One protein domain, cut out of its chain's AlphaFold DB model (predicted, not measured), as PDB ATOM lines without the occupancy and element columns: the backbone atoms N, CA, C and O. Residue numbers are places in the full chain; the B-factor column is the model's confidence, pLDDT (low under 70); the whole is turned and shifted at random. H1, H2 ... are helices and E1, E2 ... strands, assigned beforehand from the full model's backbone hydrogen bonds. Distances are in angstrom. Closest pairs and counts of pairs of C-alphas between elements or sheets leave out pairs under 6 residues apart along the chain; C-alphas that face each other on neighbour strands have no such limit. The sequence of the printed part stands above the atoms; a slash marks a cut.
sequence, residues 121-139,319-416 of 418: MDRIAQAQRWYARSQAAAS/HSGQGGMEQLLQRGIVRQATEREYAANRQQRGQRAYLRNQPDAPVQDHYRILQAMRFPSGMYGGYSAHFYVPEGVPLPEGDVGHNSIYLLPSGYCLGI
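This is residues 121 to 139 and 319 to 416 of the 418 residues of an uncharacterized protein of Comamonadaceae bacterium NML00-0135 (UniProt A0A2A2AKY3). A strongly twisted sheet of five strands runs through the middle of the model, with helices over both of its faces. The long helix H1 packs along the edge strand E5, the short helix H2 covers the other edge strand, E1, and H3 packs mainly on E2, on the face opposite to H2. The printed part has 117 residues, with three named helices and five named strands in the order H1 H2 E1 H3 E2 E3 E4 E5, a mixed class of helices and strands. The mixed sheet has the order E1, E2, E3, E4, E5, with E2, E3 and E4 parallel and the two edge strands antiparallel to their neighbours. The whole is compact, with a radius of gyration of the C-alphas of 13.8 A and spans of 42 by 34 by 26 A.

In the sheet, E3, residues 386 to 389, is parallel to E2, residues 362 to 369, with N 367 and O 386 2.8 A apart. On its other side E3 is parallel to E4, residues 404 to 407, with N 387 and O 404 2.8 A apart. E4 forms a hairpin with E5, residues 412 to 415, where N 405 and O 414 are 2.9 A apart. E2 bends by 107 degrees at residue 365, and is antiparallel to E1, residues 334 to 338, with N 337 and O 366 2.8 A apart. H1, residues 121 to 139, is on the sheet at a height of 9.8 A, along E5 at 0 degrees on the local plane; their closest C-alphas, of Tyr 131 and Leu 414, are 7.2 A apart. H2, residues 321 to 330, is over E1 at a height of 9.7 A, slantwise at 39 degrees on the local plane; the closest C-alphas, of Leu 329 and Arg 335, are 5.5 A apart. H3, residues 339 to 348, is on the sheet on the face opposite to H2; its closest C-alpha pair with E2 is Glu 339 and Val 363, 5.9 A. In H1, H2 and H3 every O i to N i+4 pair is within hydrogen-bond range.

H1 begins at C-alpha 121, (236.677, 206.354, 169.033), and measures 26.6 A to C-alpha 139. H2 measures 14.6 A, H3 14.0 A, E2 13.9 A and E1 12.3 A. E3, E4 and E5 have four residues each, and E5 ends at C-alpha 415, (237.925, 214.489, 184.833).

The C-alphas farthest apart, of Ser 139 and Asn 357, are 43.3 A apart. Residues 140 to 318 are not printed, and C-alphas 139 and 319 stand 22.4 A apart across this cut. The links H3 to E2, E2 to E3 and E3 to E4 are long. The mean pLDDT of the printed part is 86.4, and residues 349 to 354 are under 70.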
ATOM      1  N   MET A 121     237.895 206.751 168.315       73.62
ATOM      2  CA  MET A 121     236.677 206.354 169.033       73.62
ATOM      3  C   MET A 121     236.905 205.169 169.969       73.62
ATOM      4  O   MET A 121     236.465 205.205 171.120       73.62
ATOM      5  N   ASP A 122     237.615 204.139 169.513       78.75
ATOM      6  CA  ASP A 122     237.946 202.980 170.344       78.75
ATOM      7  C   ASP A 122     238.820 203.391 171.534       78.75
ATOM      8  O   ASP A 122     238.601 202.942 172.665       78.75
ATOM      9  N   ARG A 123     239.751 204.326 171.307       83.44
ATOM     10  CA  ARG A 123     240.581 204.912 172.358       83.44
ATOM     11  C   ARG A 123     239.774 205.730 173.364       83.44
ATOM     12  O   ARG A 123     239.989 205.579 174.565       83.44
ATOM     13  N   ILE A 124     238.831 206.556 172.908       82.81
ATOM     14  CA  ILE A 124     237.907 207.289 173.792       82.81
ATOM     15  C   ILE A 124     237.116 206.303 174.654       82.81
ATOM     16  O   ILE A 124     237.080 206.445 175.875       82.81
ATOM     17  N   ALA A 125     236.562 205.248 174.053       81.88
ATOM     18  CA  ALA A 125     235.808 204.234 174.784       81.88
ATOM     19  C   ALA A 125     236.686 203.473 175.799       81.88
ATOM     20  O   ALA A 125     236.246 203.167 176.911       81.88
ATOM     21  N   GLN A 126     237.943 203.174 175.451       87.56
ATOM     22  CA  GLN A 126     238.915 202.597 176.382       87.56
ATOM     23  C   GLN A 126     239.182 203.540 177.559       87.56
ATOM     24  O   GLN A 126     239.211 203.088 178.707       87.56
ATOM     25  N   ALA A 127     239.331 204.832 177.283       86.62
ATOM     26  CA  ALA A 127     239.609 205.843 178.285       86.62
ATOM     27  C   ALA A 127     238.415 206.115 179.205       86.62
ATOM     28  O   ALA A 127     238.604 206.219 180.411       86.62
ATOM     29  N   GLN A 128     237.185 206.111 178.689       86.25
ATOM     30  CA  GLN A 128     235.969 206.151 179.509       86.25
ATOM     31  C   GLN A 128     235.901 204.956 180.465       86.25
ATOM     32  O   GLN A 128     235.685 205.128 181.664       86.25
ATOM     33  N   ARG A 129     236.149 203.735 179.963       88.94
ATOM     34  CA  ARG A 129     236.185 202.529 180.809       88.94
ATOM     35  C   ARG A 129     237.292 202.603 181.856       88.94
ATOM     36  O   ARG A 129     237.083 202.182 182.988       88.94
ATOM     37  N   TRP A 130     238.468 203.098 181.478       91.50
ATOM     38  CA  TRP A 130     239.573 203.330 182.406       91.50
ATOM     39  C   TRP A 130     239.184 204.334 183.490       91.50
ATOM     40  O   TRP A 130     239.288 204.003 184.663       91.50
ATOM     41  N   TYR A 131     238.647 205.494 183.119       88.62
ATOM     42  CA  TYR A 131     238.267 206.538 184.064       88.62
ATOM     43  C   TYR A 131     237.165 206.071 185.017       88.62
ATOM     44  O   TYR A 131     237.252 206.306 186.219       88.62
ATOM     45  N   ALA A 132     236.177 205.326 184.512       86.12
ATOM     46  CA  ALA A 132     235.152 204.700 185.342       86.12
ATOM     47  C   ALA A 132     235.755 203.711 186.354       86.12
ATOM     48  O   ALA A 132     235.356 203.720 187.517       86.12
ATOM     49  N   ARG A 133     236.750 202.901 185.955       85.88
ATOM     50  CA  ARG A 133     237.480 202.022 186.886       85.88
ATOM     51  C   ARG A 133     238.292 202.813 187.906       85.88
ATOM     52  O   ARG A 133     238.246 202.468 189.079       85.88
ATOM     53  N   SER A 134     238.988 203.869 187.491       83.50
ATOM     54  CA  SER A 134     239.746 204.729 188.406       83.50
ATOM     55  C   SER A 134     238.827 205.395 189.433       83.50
ATOM     56  O   SER A 134     239.142 205.412 190.619       83.50
ATOM     57  N   GLN A 135     237.646 205.856 189.013       80.50
ATOM     58  CA  GLN A 135     236.639 206.421 189.913       80.50
ATOM     59  C   GLN A 135     235.993 205.372 190.824       80.50
ATOM     60  O   GLN A 135     235.721 205.656 191.993       80.50
ATOM     61  N   ALA A 136     235.765 204.156 190.324       79.50
ATOM     62  CA  ALA A 136     235.291 203.042 191.139       79.50
ATOM     63  C   ALA A 136     236.332 202.649 192.199       79.50
ATOM     64  O   ALA A 136     235.973 202.522 193.365       79.50
ATOM     65  N   ALA A 137     237.613 202.566 191.830       75.69
ATOM     66  CA  ALA A 137     238.714 202.303 192.755       75.69
ATOM     67  C   ALA A 137     238.851 203.415 193.809       75.69
ATOM     68  O   ALA A 137     238.959 203.126 194.998       75.69
ATOM     69  N   ALA A 138     238.750 204.688 193.411       71.31
ATOM     70  CA  ALA A 138     238.729 205.811 194.350       71.31
ATOM     71  C   ALA A 138     237.504 205.759 195.286       71.31
ATOM     72  O   ALA A 138     237.592 206.078 196.472       71.31
ATOM     73  N   SER A 139     236.347 205.326 194.779       71.94
ATOM     74  CA  SER A 139     235.123 205.155 195.574       71.94
ATOM     75  C   SER A 139     235.216 203.971 196.538       71.94
ATOM     76  O   SER A 139     234.753 204.069 197.671       71.94
ATOM     77  N   HIS A 319     256.869 210.835 195.157       89.75
ATOM     78  CA  HIS A 319     256.452 211.892 196.060       89.75
ATOM     79  C   HIS A 319     255.004 212.316 195.780       89.75
ATOM     80  O   HIS A 319     254.426 211.997 194.741       89.75
ATOM     81  N   SER A 320     254.395 213.015 196.737       87.44
ATOM     82  CA  SER A 320     253.026 213.526 196.594       87.44
ATOM     83  C   SER A 320     253.013 214.906 195.923       87.44
ATOM     84  O   SER A 320     254.014 215.625 195.962       87.44
ATOM     85  N   GLY A 321     251.885 215.262 195.302       86.94
ATOM     86  CA  GLY A 321     251.610 216.567 194.701       86.94
ATOM     87  C   GLY A 321     252.750 217.092 193.826       86.94
ATOM     88  O   GLY A 321     253.253 216.389 192.946       86.94
ATOM     89  N   GLN A 322     253.179 218.325 194.104       86.19
ATOM     90  CA  GLN A 322     254.212 219.023 193.332       86.19
ATOM     91  C   GLN A 322     255.550 218.270 193.304       86.19
ATOM     92  O   GLN A 322     256.162 218.153 192.245       86.19
ATOM     93  N   GLY A 323     255.985 217.706 194.436       87.12
ATOM     94  CA  GLY A 323     257.245 216.959 194.499       87.12
ATOM     95  C   GLY A 323     257.228 215.713 193.609       87.12
ATOM     96  O   GLY A 323     258.235 215.376 192.990       87.12
ATOM     97  N   GLY A 324     256.071 215.049 193.493       90.25
ATOM     98  CA  GLY A 324     255.891 213.928 192.569       90.25
ATOM     99  C   GLY A 324     255.916 214.378 191.111       90.25
ATOM    100  O   GLY A 324     256.541 213.735 190.270       90.25
ATOM    101  N   MET A 325     255.296 215.519 190.809       92.25
ATOM    102  CA  MET A 325     255.342 216.107 189.469       92.25
ATOM    103  C   MET A 325     256.758 216.501 189.049       92.25
ATOM    104  O   MET A 325     257.151 216.235 187.914       92.25
ATOM    105  N   GLU A 326     257.550 217.067 189.957       91.31
ATOM    106  CA  GLU A 326     258.962 217.378 189.721       91.31
ATOM    107  C   GLU A 326     259.777 216.121 189.404       91.31
ATOM    108  O   GLU A 326     260.540 216.125 188.437       91.31
ATOM    109  N   GLN A 327     259.562 215.015 190.126       92.19
ATOM    110  CA  GLN A 327     260.205 213.738 189.801       92.19
ATOM    111  C   GLN A 327     259.818 213.245 188.400       92.19
ATOM    112  O   GLN A 327     260.680 212.794 187.646       92.19
ATOM    113  N   LEU A 328     258.539 213.333 188.023       95.06
ATOM    114  CA  LEU A 328     258.082 212.902 186.697       95.06
ATOM    115  C   LEU A 328     258.659 213.772 185.570       95.06
ATOM    116  O   LEU A 328     258.986 213.241 184.505       95.06
ATOM    117  N   LEU A 329     258.809 215.081 185.803       95.44
ATOM    118  CA  LEU A 329     259.469 216.014 184.886       95.44
ATOM    119  C   LEU A 329     260.956 215.684 184.733       95.44
ATOM    120  O   LEU A 329     261.448 215.555 183.615       95.44
ATOM    121  N   GLN A 330     261.662 215.501 185.851       94.75
ATOM    122  CA  GLN A 330     263.093 215.177 185.866       94.75
ATOM    123  C   GLN A 330     263.392 213.840 185.182       94.75
ATOM    124  O   GLN A 330     264.382 213.718 184.467       94.75
ATOM    125  N   ARG A 331     262.514 212.846 185.360       95.25
ATOM    126  CA  ARG A 331     262.626 211.525 184.722       95.25
ATOM    127  C   ARG A 331     262.219 211.532 183.240       95.25
ATOM    128  O   ARG A 331     262.309 210.495 182.592       95.25
ATOM    129  N   GLY A 332     261.738 212.657 182.699       96.50
ATOM    130  CA  GLY A 332     261.275 212.754 181.309       96.50
ATOM    131  C   GLY A 332     260.019 211.926 181.008       96.50
ATOM    132  O   GLY A 332     259.719 211.651 179.846       96.50
ATOM    133  N   ILE A 333     259.278 211.522 182.044       97.44
ATOM    134  CA  ILE A 333     258.015 210.780 181.917       97.44
ATOM    135  C   ILE A 333     256.898 211.729 181.473       97.44
ATOM    136  O   ILE A 333     256.030 211.369 180.672       97.44
ATOM    137  N   VAL A 334     256.950 212.967 181.965       97.44
ATOM    138  CA  VAL A 334     256.122 214.084 181.510       97.44
ATOM    139  C   VAL A 334     257.009 215.265 181.141       97.44
ATOM    140  O   VAL A 334     258.140 215.384 181.603       97.44
ATOM    141  N   ARG A 335     256.471 216.182 180.341       96.94
ATOM    142  CA  ARG A 335     257.037 217.523 180.164       96.94
ATOM    143  C   ARG A 335     255.953 218.577 180.303       96.94
ATOM    144  O   ARG A 335     254.776 218.267 180.118       96.94
ATOM    145  N   GLN A 336     256.338 219.823 180.554       96.75
ATOM    146  CA  GLN A 336     255.402 220.936 180.407       96.75
ATOM    147  C   GLN A 336     254.881 220.988 178.963       96.75
ATOM    148  O   GLN A 336     255.624 220.760 177.998       96.75
ATOM    149  N   ALA A 337     253.581 221.219 178.821       94.75
ATOM    150  CA  ALA A 337     252.955 221.446 177.529       94.75
ATOM    151  C   ALA A 337     253.282 222.858 177.046       94.75
ATOM    152  O   ALA A 337     253.414 223.777 177.855       94.75
ATOM    153  N   THR A 338     253.403 223.038 175.735       94.12
ATOM    154  CA  THR A 338     253.680 224.360 175.165       94.12
ATOM    155  C   THR A 338     252.398 225.155 174.924       94.12
ATOM    156  O   THR A 338     251.309 224.585 174.808       94.12
ATOM    157  N   GLU A 339     252.516 226.477 174.787       91.50
ATOM    158  CA  GLU A 339     251.406 227.360 174.395       91.50
ATOM    159  C   GLU A 339     250.737 226.890 173.092       91.50
ATOM    160  O   GLU A 339     249.511 226.918 172.968       91.50
ATOM    161  N   ARG A 340     251.520 226.373 172.136       90.44
ATOM    162  CA  ARG A 340     251.008 225.775 170.896       90.44
ATOM    163  C   ARG A 340     250.106 224.574 171.169       90.44
ATOM    164  O   ARG A 340     249.042 224.465 170.567       90.44
ATOM    165  N   GLU A 341     250.510 223.679 172.064       90.12
ATOM    166  CA  GLU A 341     249.737 222.480 172.410       90.12
ATOM    167  C   GLU A 341     248.475 222.820 173.201       90.12
ATOM    168  O   GLU A 341     247.398 222.303 172.896       90.12
ATOM    169  N   TYR A 342     248.590 223.731 174.167       89.00
ATOM    170  CA  TYR A 342     247.455 224.267 174.911       89.00
ATOM    171  C   TYR A 342     246.424 224.898 173.967       89.00
ATOM    172  O   TYR A 342     245.244 224.534 173.990       89.00
ATOM    173  N   ALA A 343     246.869 225.792 173.079       85.94
ATOM    174  CA  ALA A 343     246.007 226.446 172.105       85.94
ATOM    175  C   ALA A 343     245.370 225.443 171.134       85.94
ATOM    176  O   ALA A 343     244.164 225.521 170.889       85.94
ATOM    177  N   ALA A 344     246.138 224.473 170.628       83.12
ATOM    178  CA  ALA A 344     245.624 223.430 169.745       83.12
ATOM    179  C   ALA A 344     244.525 222.599 170.426       83.12
ATOM    180  O   ALA A 344     243.469 222.383 169.830       83.12
ATOM    181  N   ASN A 345     244.711 222.201 171.690       81.06
ATOM    182  CA  ASN A 345     243.677 221.491 172.446       81.06
ATOM    183  C   ASN A 345     242.425 222.356 172.660       81.06
ATOM    184  O   ASN A 345     241.301 221.881 172.513       81.06
ATOM    185  N   ARG A 346     242.583 223.652 172.953       78.12
ATOM    186  CA  ARG A 346     241.434 224.566 173.071       78.12
ATOM    187  C   ARG A 346     240.658 224.693 171.765       78.12
ATOM    188  O   ARG A 346     239.432 224.598 171.785       78.12
ATOM    189  N   GLN A 347     241.353 224.828 170.637       75.19
ATOM    190  CA  GLN A 347     240.723 224.843 169.315       75.19
ATOM    191  C   GLN A 347     240.014 223.522 169.004       75.19
ATOM    192  O   GLN A 347     238.903 223.540 168.473       75.19
ATOM    193  N   GLN A 348     240.614 222.379 169.361       70.38
ATOM    194  CA  GLN A 348     239.984 221.061 169.208       70.38
ATOM    195  C   GLN A 348     238.652 220.969 169.958       70.38
ATOM    196  O   GLN A 348     237.723 220.329 169.477       70.38
ATOM    197  N   ARG A 349     238.530 221.681 171.080       69.81
ATOM    198  CA  ARG A 349     237.322 221.755 171.909       69.81
ATOM    199  C   ARG A 349     236.355 222.878 171.504       69.81
ATOM    200  O   ARG A 349     235.446 223.203 172.264       69.81
ATOM    201  N   GLY A 350     236.570 223.518 170.351       65.12
ATOM    202  CA  GLY A 350     235.744 224.637 169.880       65.12
ATOM    203  C   GLY A 350     235.862 225.897 170.744       65.12
ATOM    204  O   GLY A 350     235.004 226.778 170.689       65.12
ATOM    205  N   GLN A 351     236.904 225.993 171.571       67.69
ATOM    206  CA  GLN A 351     237.161 227.161 172.399       67.69
ATOM    207  C   GLN A 351     238.038 228.161 171.647       67.69
ATOM    208  O   GLN A 351     238.919 227.789 170.869       67.69
ATOM    209  N   ARG A 352     237.839 229.455 171.930       69.94
ATOM    210  CA  ARG A 352     238.776 230.490 171.486       69.94
ATOM    211  C   ARG A 352     240.153 230.197 172.076       69.94
ATOM    212  O   ARG A 352     240.291 230.080 173.294       69.94
ATOM    213  N   ALA A 353     241.149 230.110 171.208       67.19
ATOM    214  CA  ALA A 353     242.542 229.974 171.583       67.19
ATOM    215  C   ALA A 353     243.304 231.199 171.089       67.19
ATOM    216  O   ALA A 353     243.207 231.560 169.917       67.19
ATOM    217  N   TYR A 354     244.057 231.818 171.990       69.44
ATOM    218  CA  TYR A 354     244.978 232.892 171.663       69.44
ATOM    219  C   TYR A 354     246.377 232.322 171.817       69.44
ATOM    220  O   TYR A 354     246.764 231.945 172.921       69.44
ATOM    221  N   LEU A 355     247.113 232.219 170.714       70.56
ATOM    222  CA  LEU A 355     248.539 231.950 170.800       70.56
ATOM    223  C   LEU A 355     249.197 233.204 171.365       70.56
ATOM    224  O   LEU A 355     249.075 234.285 170.787       70.56
ATOM    225  N   ARG A 356     249.870 233.071 172.506       72.25
ATOM    226  CA  ARG A 356     250.779 234.117 172.976       72.25
ATOM    227  C   ARG A 356     251.958 234.232 172.004       72.25
ATOM    228  O   ARG A 356     252.257 233.287 171.274       72.25
ATOM    229  N   ASN A 357     252.679 235.353 172.047       72.88
ATOM    230  CA  ASN A 357     253.835 235.634 171.178       72.88
ATOM    231  C   ASN A 357     255.029 234.662 171.359       72.88
ATOM    232  O   ASN A 357     256.076 234.860 170.751       72.88
ATOM    233  N   GLN A 358     254.896 233.624 172.191       83.12
ATOM    234  CA  GLN A 358     255.895 232.587 172.441       83.12
ATOM    235  C   GLN A 358     255.229 231.199 172.367       83.12
ATOM    236  O   GLN A 358     254.835 230.648 173.391       83.12
ATOM    237  N   PRO A 359     255.063 230.616 171.167       84.00
ATOM    238  CA  PRO A 359     254.297 229.379 170.977       84.00
ATOM    239  C   PRO A 359     254.938 228.146 171.630       84.00
ATOM    240  O   PRO A 359     254.243 227.171 171.906       84.00
ATOM    241  N   ASP A 360     256.245 228.182 171.878       89.12
ATOM    242  CA  ASP A 360     256.997 227.096 172.512       89.12
ATOM    243  C   ASP A 360     257.235 227.325 174.011       89.12
ATOM    244  O   ASP A 360     257.856 226.492 174.668       89.12
ATOM    245  N   ALA A 361     256.710 228.422 174.572       88.62
ATOM    246  CA  ALA A 361     256.775 228.656 176.007       88.62
ATOM    247  C   ALA A 361     255.953 227.598 176.763       88.62
ATOM    248  O   ALA A 361     254.868 227.220 176.300       88.62
ATOM    249  N   PRO A 362     256.444 227.113 177.917       92.38
ATOM    250  CA  PRO A 362     255.698 226.185 178.748       92.38
ATOM    251  C   PRO A 362     254.479 226.864 179.375       92.38
ATOM    252  O   PRO A 362     254.530 228.024 179.784       92.38
ATOM    253  N   VAL A 363     253.392 226.108 179.500       91.44
ATOM    254  CA  VAL A 363     252.177 226.537 180.193       91.44
ATOM    255  C   VAL A 363     252.156 225.920 181.587       91.44
ATOM    256  O   VAL A 363     252.340 224.712 181.750       91.44
ATOM    257  N   GLN A 364     251.941 226.758 182.600       90.00
ATOM    258  CA  GLN A 364     251.847 226.329 183.995       90.00
ATOM    259  C   GLN A 364     250.694 225.328 184.191       90.00
ATOM    260  O   GLN A 364     249.652 225.470 183.563       90.00
ATOM    261  N   ASP A 365     250.893 224.312 185.037       90.94
ATOM    262  CA  ASP A 365     249.917 223.260 185.385       90.94
ATOM    263  C   ASP A 365     249.388 222.435 184.196       90.94
ATOM    264  O   ASP A 365     248.411 221.693 184.303       90.94
ATOM    265  N   HIS A 366     250.059 222.526 183.048       94.12
ATOM    266  CA  HIS A 366     249.729 221.815 181.824       94.12
ATOM    267  C   HIS A 366     250.893 220.904 181.426       94.12
ATOM    268  O   HIS A 366     252.001 221.362 181.150       94.12
ATOM    269  N   TYR A 367     250.633 219.601 181.343       96.88
ATOM    270  CA  TYR A 367     251.658 218.583 181.136       96.88
ATOM    271  C   TYR A 367     251.314 217.670 179.972       96.88
ATOM    272  O   TYR A 367     250.187 217.202 179.843       96.88
ATOM    273  N   ARG A 368     252.301 217.359 179.135       97.25
ATOM    274  CA  ARG A 368     252.202 216.290 178.144       97.25
ATOM    275  C   ARG A 368     252.840 215.028 178.702       97.25
ATOM    276  O   ARG A 368     254.003 215.049 179.101       97.25
ATOM    277  N   ILE A 369     252.088 213.934 178.674       97.56
ATOM    278  CA  ILE A 369     252.568 212.614 179.075       97.56
ATOM    279  C   ILE A 369     253.356 212.010 177.918       97.56
ATOM    280  O   ILE A 369     252.882 211.980 176.781       97.56
ATOM    281  N   LEU A 370     254.576 211.567 178.207       97.44
ATOM    282  CA  LEU A 370     255.490 210.996 177.222       97.44
ATOM    283  C   LEU A 370     255.596 209.475 177.365       97.44
ATOM    284  O   LEU A 370     255.828 208.789 176.375       97.44
ATOM    285  N   GLN A 371     255.415 208.955 178.580       96.69
ATOM    286  CA  GLN A 371     255.564 207.538 178.908       96.69
ATOM    287  C   GLN A 371     254.473 207.084 179.885       96.69
ATOM    288  O   GLN A 371     253.745 207.905 180.442       96.69
ATOM    289  N   ALA A 372     254.364 205.771 180.105       95.00
ATOM    290  CA  ALA A 372     253.495 205.234 181.148       95.00
ATOM    291  C   ALA A 372     253.851 205.857 182.508       95.00
ATOM    292  O   ALA A 372     255.025 205.972 182.863       95.00
ATOM    293  N   MET A 373     252.836 206.276 183.261       94.62
ATOM    294  CA  MET A 373     253.024 206.945 184.544       94.62
ATOM    295  C   MET A 373     251.909 206.608 185.521       94.62
ATOM    296  O   MET A 373     250.811 206.226 185.121       94.62
ATOM    297  N   ARG A 374     252.176 206.850 186.802       92.44
ATOM    298  CA  ARG A 374     251.174 206.885 187.864       92.44
ATOM    299  C   ARG A 374     251.016 208.322 188.352       92.44
ATOM    300  O   ARG A 374     252.016 209.027 188.480       92.44
ATOM    301  N   PHE A 375     249.791 208.756 188.634       91.38
ATOM    302  CA  PHE A 375     249.567 210.053 189.268       91.38
ATOM    303  C   PHE A 375     250.195 210.093 190.674       91.38
ATOM    304  O   PHE A 375     250.016 209.140 191.445       91.38
ATOM    305  N   PRO A 376     250.910 211.179 191.029       90.50
ATOM    306  CA  PRO A 376     251.266 211.453 192.417       90.50
ATOM    307  C   PRO A 376     250.016 211.470 193.308       90.50
ATOM    308  O   PRO A 376     248.951 211.921 192.884       90.50
ATOM    309  N   SER A 377     250.127 211.009 194.556       85.56
ATOM    310  CA  SER A 377     249.048 211.206 195.536       85.56
ATOM    311  C   SER A 377     248.884 212.695 195.862       85.56
ATOM    312  O   SER A 377     249.826 213.468 195.712       85.56
ATOM    313  N   GLY A 378     247.705 213.125 196.313       81.81
ATOM    314  CA  GLY A 378     247.509 214.516 196.742       81.81
ATOM    315  C   GLY A 378     247.377 215.545 195.609       81.81
ATOM    316  O   GLY A 378     247.493 216.742 195.859       81.81
ATOM    317  N   MET A 379     247.120 215.109 194.370       86.19
ATOM    318  CA  MET A 379     246.904 215.984 193.203       86.19
ATOM    319  C   MET A 379     245.494 216.610 193.205       86.19
ATOM    320  O   MET A 379     244.643 216.325 192.356       86.19
ATOM    321  N   TYR A 380     245.239 217.447 194.209       81.81
ATOM    322  CA  TYR A 380     243.962 218.105 194.481       81.81
ATOM    323  C   TYR A 380     244.153 219.603 194.744       81.81
ATOM    324  O   TYR A 380     245.229 220.049 195.143       81.81
ATOM    325  N   GLY A 381     243.085 220.392 194.579       80.44
ATOM    326  CA  GLY A 381     243.092 221.821 194.914       80.44
ATOM    327  C   GLY A 381     244.172 222.585 194.147       80.44
ATOM    328  O   GLY A 381     244.213 222.520 192.928       80.44
ATOM    329  N   GLY A 382     245.072 223.272 194.857       79.88
ATOM    330  CA  GLY A 382     246.181 224.017 194.244       79.88
ATOM    331  C   GLY A 382     247.224 223.161 193.512       79.88
ATOM    332  O   GLY A 382     248.092 223.728 192.860       79.88
ATOM    333  N   TYR A 383     247.145 221.830 193.609       84.88
ATOM    334  CA  TYR A 383     248.007 220.884 192.888       84.88
ATOM    335  C   TYR A 383     247.286 220.161 191.744       84.88
ATOM    336  O   TYR A 383     247.845 219.236 191.159       84.88
ATOM    337  N   SER A 384     246.035 220.524 191.437       88.00
ATOM    338  CA  SER A 384     245.356 219.977 190.261       88.00
ATOM    339  C   SER A 384     246.011 220.486 188.981       88.00
ATOM    340  O   SER A 384     246.332 221.667 188.877       88.00
ATOM    341  N   ALA A 385     246.130 219.614 187.991       92.88
ATOM    342  CA  ALA A 385     246.768 219.901 186.722       92.88
ATOM    343  C   ALA A 385     245.996 219.307 185.534       92.88
ATOM    344  O   ALA A 385     245.039 218.535 185.663       92.88
ATOM    345  N   HIS A 386     246.442 219.677 184.340       93.12
ATOM    346  CA  HIS A 386     245.885 219.263 183.063       93.12
ATOM    347  C   HIS A 386     246.892 218.406 182.298       93.12
ATOM    348  O   HIS A 386     247.993 218.855 181.982       93.12
ATOM    349  N   PHE A 387     246.494 217.191 181.936       95.56
ATOM    350  CA  PHE A 387     247.359 216.211 181.293       95.56
ATOM    351  C   PHE A 387     246.920 215.937 179.862       95.56
ATOM    352  O   PHE A 387     245.769 215.595 179.613       95.56
ATOM    353  N   TYR A 388     247.845 216.039 178.917       95.19
ATOM    354  CA  TYR A 388     247.648 215.666 177.522       95.19
ATOM    355  C   TYR A 388     248.238 214.285 177.275       95.19
ATOM    356  O   TYR A 388     249.429 214.077 177.516       95.19
ATOM    357  N   VAL A 389     247.424 213.362 176.762       95.19
ATOM    358  CA  VAL A 389     247.806 211.972 176.479       95.19
ATOM    359  C   VAL A 389     247.866 211.763 174.961       95.19
ATOM    360  O   VAL A 389     246.823 211.601 174.311       95.19
ATOM    361  N   PRO A 390     249.067 211.786 174.357       93.31
ATOM    362  CA  PRO A 390     249.263 211.539 172.930       93.31
ATOM    363  C   PRO A 390     248.845 210.135 172.529       93.31
ATOM    364  O   PRO A 390     248.867 209.229 173.353       93.31
ATOM    365  N   GLU A 391     248.484 209.941 171.265       89.25
ATOM    366  CA  GLU A 391     248.281 208.604 170.697       89.25
ATOM    367  C   GLU A 391     249.505 207.703 170.894       89.25
ATOM    368  O   GLU A 391     250.637 208.179 170.919       89.25
ATOM    369  N   GLY A 392     249.263 206.412 171.139       90.12
ATOM    370  CA  GLY A 392     250.302 205.436 171.484       90.12
ATOM    371  C   GLY A 392     250.785 205.475 172.940       90.12
ATOM    372  O   GLY A 392     251.370 204.499 173.400       90.12
ATOM    373  N   VAL A 393     250.506 206.540 173.698       95.12
ATOM    374  CA  VAL A 393     250.862 206.613 175.124       95.12
ATOM    375  C   VAL A 393     249.768 205.944 175.976       95.12
ATOM    376  O   VAL A 393     248.584 206.280 175.804       95.12
ATOM    377  N   PRO A 394     250.128 205.011 176.885       94.25
ATOM    378  CA  PRO A 394     249.182 204.394 177.811       94.25
ATOM    379  C   PRO A 394     248.477 205.419 178.704       94.25
ATOM    380  O   PRO A 394     249.034 206.463 179.045       94.25
ATOM    381  N   LEU A 395     247.244 205.107 179.109       92.88
ATOM    382  CA  LEU A 395     246.534 205.912 180.102       92.88
ATOM    383  C   LEU A 395     247.229 205.786 181.467       92.88
ATOM    384  O   LEU A 395     247.634 204.675 181.815       92.88
ATOM    385  N   PRO A 396     247.354 206.879 182.241       93.31
ATOM    386  CA  PRO A 396     248.023 206.835 183.535       93.31
ATOM    387  C   PRO A 396     247.357 205.896 184.539       93.31
ATOM    388  O   PRO A 396     246.162 205.620 184.476       93.31
ATOM    389  N   GLU A 397     248.121 205.458 185.524       90.62
ATOM    390  CA  GLU A 397     247.623 204.697 186.663       90.62
ATOM    391  C   GLU A 397     247.412 205.581 187.897       90.62
ATOM    392  O   GLU A 397     247.872 206.723 187.971       90.62
ATOM    393  N   GLY A 398     246.776 205.013 188.920       83.38
ATOM    394  CA  GLY A 398     246.576 205.667 190.209       83.38
ATOM    395  C   GLY A 398     245.342 206.564 190.260       83.38
ATOM    396  O   GLY A 398     244.500 206.569 189.362       83.38
ATOM    397  N   ASP A 399     245.230 207.282 191.372       82.06
ATOM    398  CA  ASP A 399     244.114 208.180 191.630       82.06
ATOM    399  C   ASP A 399     244.261 209.459 190.803       82.06
ATOM    400  O   ASP A 399     245.229 210.207 190.929       82.06
ATOM    401  N   VAL A 400     243.276 209.689 189.942       84.75
ATOM    402  CA  VAL A 400     243.220 210.840 189.041       84.75
ATOM    403  C   VAL A 400     242.964 212.140 189.804       84.75
ATOM    404  O   VAL A 400     243.260 213.216 189.287       84.75
ATOM    405  N   GLY A 401     242.419 212.075 191.019       81.25
ATOM    406  CA  GLY A 401     242.105 213.243 191.828       81.25
ATOM    407  C   GLY A 401     241.233 214.271 191.101       81.25
ATOM    408  O   GLY A 401     240.235 213.927 190.467       81.25
ATOM    409  N   HIS A 402     241.602 215.551 191.191       83.44
ATOM    410  CA  HIS A 402     240.888 216.661 190.536       83.44
ATOM    411  C   HIS A 402     241.534 217.104 189.213       83.44
ATOM    412  O   HIS A 402     241.340 218.234 188.768       83.44
ATOM    413  N   ASN A 403     242.307 216.227 188.574       89.88
ATOM    414  CA  ASN A 403     242.993 216.542 187.326       89.88
ATOM    415  C   ASN A 403     242.066 216.424 186.104       89.88
ATOM    416  O   ASN A 403     241.063 215.702 186.116       89.88
ATOM    417  N   SER A 404     242.439 217.098 185.015       90.12
ATOM    418  CA  SER A 404     241.827 216.897 183.693       90.12
ATOM    419  C   SER A 404     242.753 216.080 182.802       90.12
ATOM    420  O   SER A 404     243.955 216.336 182.764       90.12
ATOM    421  N   ILE A 405     242.194 215.161 182.019       92.38
ATOM    422  CA  ILE A 405     242.941 214.325 181.072       92.38
ATOM    423  C   ILE A 405     242.377 214.543 179.677       92.38
ATOM    424  O   ILE A 405     241.212 214.253 179.428       92.38
ATOM    425  N   TYR A 406     243.211 215.027 178.765       89.50
ATOM    426  CA  TYR A 406     242.878 215.301 177.374       89.50
ATOM    427  C   TYR A 406     243.534 214.269 176.458       89.50
ATOM    428  O   TYR A 406     244.759 214.155 176.413       89.50
ATOM    429  N   LEU A 407     242.734 213.538 175.688       87.62
ATOM    430  CA  LEU A 407     243.230 212.582 174.700       87.62
ATOM    431  C   LEU A 407     243.532 213.297 173.387       87.62
ATOM    432  O   LEU A 407     242.629 213.785 172.701       87.62
ATOM    433  N   LEU A 408     244.801 213.317 172.992       85.19
ATOM    434  CA  LEU A 408     245.200 213.865 171.699       85.19
ATOM    435  C   LEU A 408     245.140 212.781 170.607       85.19
ATOM    436  O   LEU A 408     245.448 211.622 170.896       85.19
ATOM    437  N   PRO A 409     244.773 213.141 169.362       78.94
ATOM    438  CA  PRO A 409     244.410 214.487 168.888       78.94
ATOM    439  C   PRO A 409     242.914 214.827 169.029       78.94
ATOM    440  O   PRO A 409     242.483 215.880 168.570       78.94
ATOM    441  N   SER A 410     242.105 213.940 169.616       73.94
ATOM    442  CA  SER A 410     240.646 214.113 169.678       73.94
ATOM    443  C   SER A 410     240.191 215.339 170.481       73.94
ATOM    444  O   SER A 410     239.099 215.850 170.249       73.94
ATOM    445  N   GLY A 411     241.001 215.795 171.441       76.88
ATOM    446  CA  GLY A 411     240.625 216.825 172.411       76.88
ATOM    447  C   GLY A 411     239.589 216.349 173.437       76.88
ATOM    448  O   GLY A 411     239.108 217.152 174.241       76.88
ATOM    449  N   TYR A 412     239.234 215.058 173.420       80.50
ATOM    450  CA  TYR A 412     238.284 214.463 174.351       80.50
ATOM    451  C   TYR A 412     238.832 214.532 175.778       80.50
ATOM    452  O   TYR A 412     240.004 214.229 176.011       80.50
ATOM    453  N   CYS A 413     237.986 214.951 176.716       84.06
ATOM    454  CA  CYS A 413     238.379 215.261 178.083       84.06
ATOM    455  C   CYS A 413     237.704 214.320 179.086       84.06
ATOM    456  O   CYS A 413     236.509 214.053 178.987       84.06
ATOM    457  N   LEU A 414     238.478 213.865 180.067       85.44
ATOM    458  CA  LEU A 414     238.046 213.119 181.247       85.44
ATOM    459  C   LEU A 414     238.422 213.913 182.503       85.44
ATOM    460  O   LEU A 414     239.408 214.653 182.495       85.44
ATOM    461  N   GLY A 415     237.680 213.738 183.599       83.50
ATOM    462  CA  GLY A 415     237.925 214.489 184.833       83.50
ATOM    463  C   GLY A 415     237.171 215.812 184.892       83.50
ATOM    464  O   GLY A 415     236.031 215.918 184.441       83.50
ATOM    465  N   ILE A 416     237.807 216.827 185.477       75.50
ATOM    466  CA  ILE A 416     237.229 218.170 185.581       75.50
ATOM    467  C   ILE A 416     237.479 218.908 184.262       75.50
ATOM    468  O   ILE A 416     238.572 219.417 184.029       75.50
TER     469      ILE A 416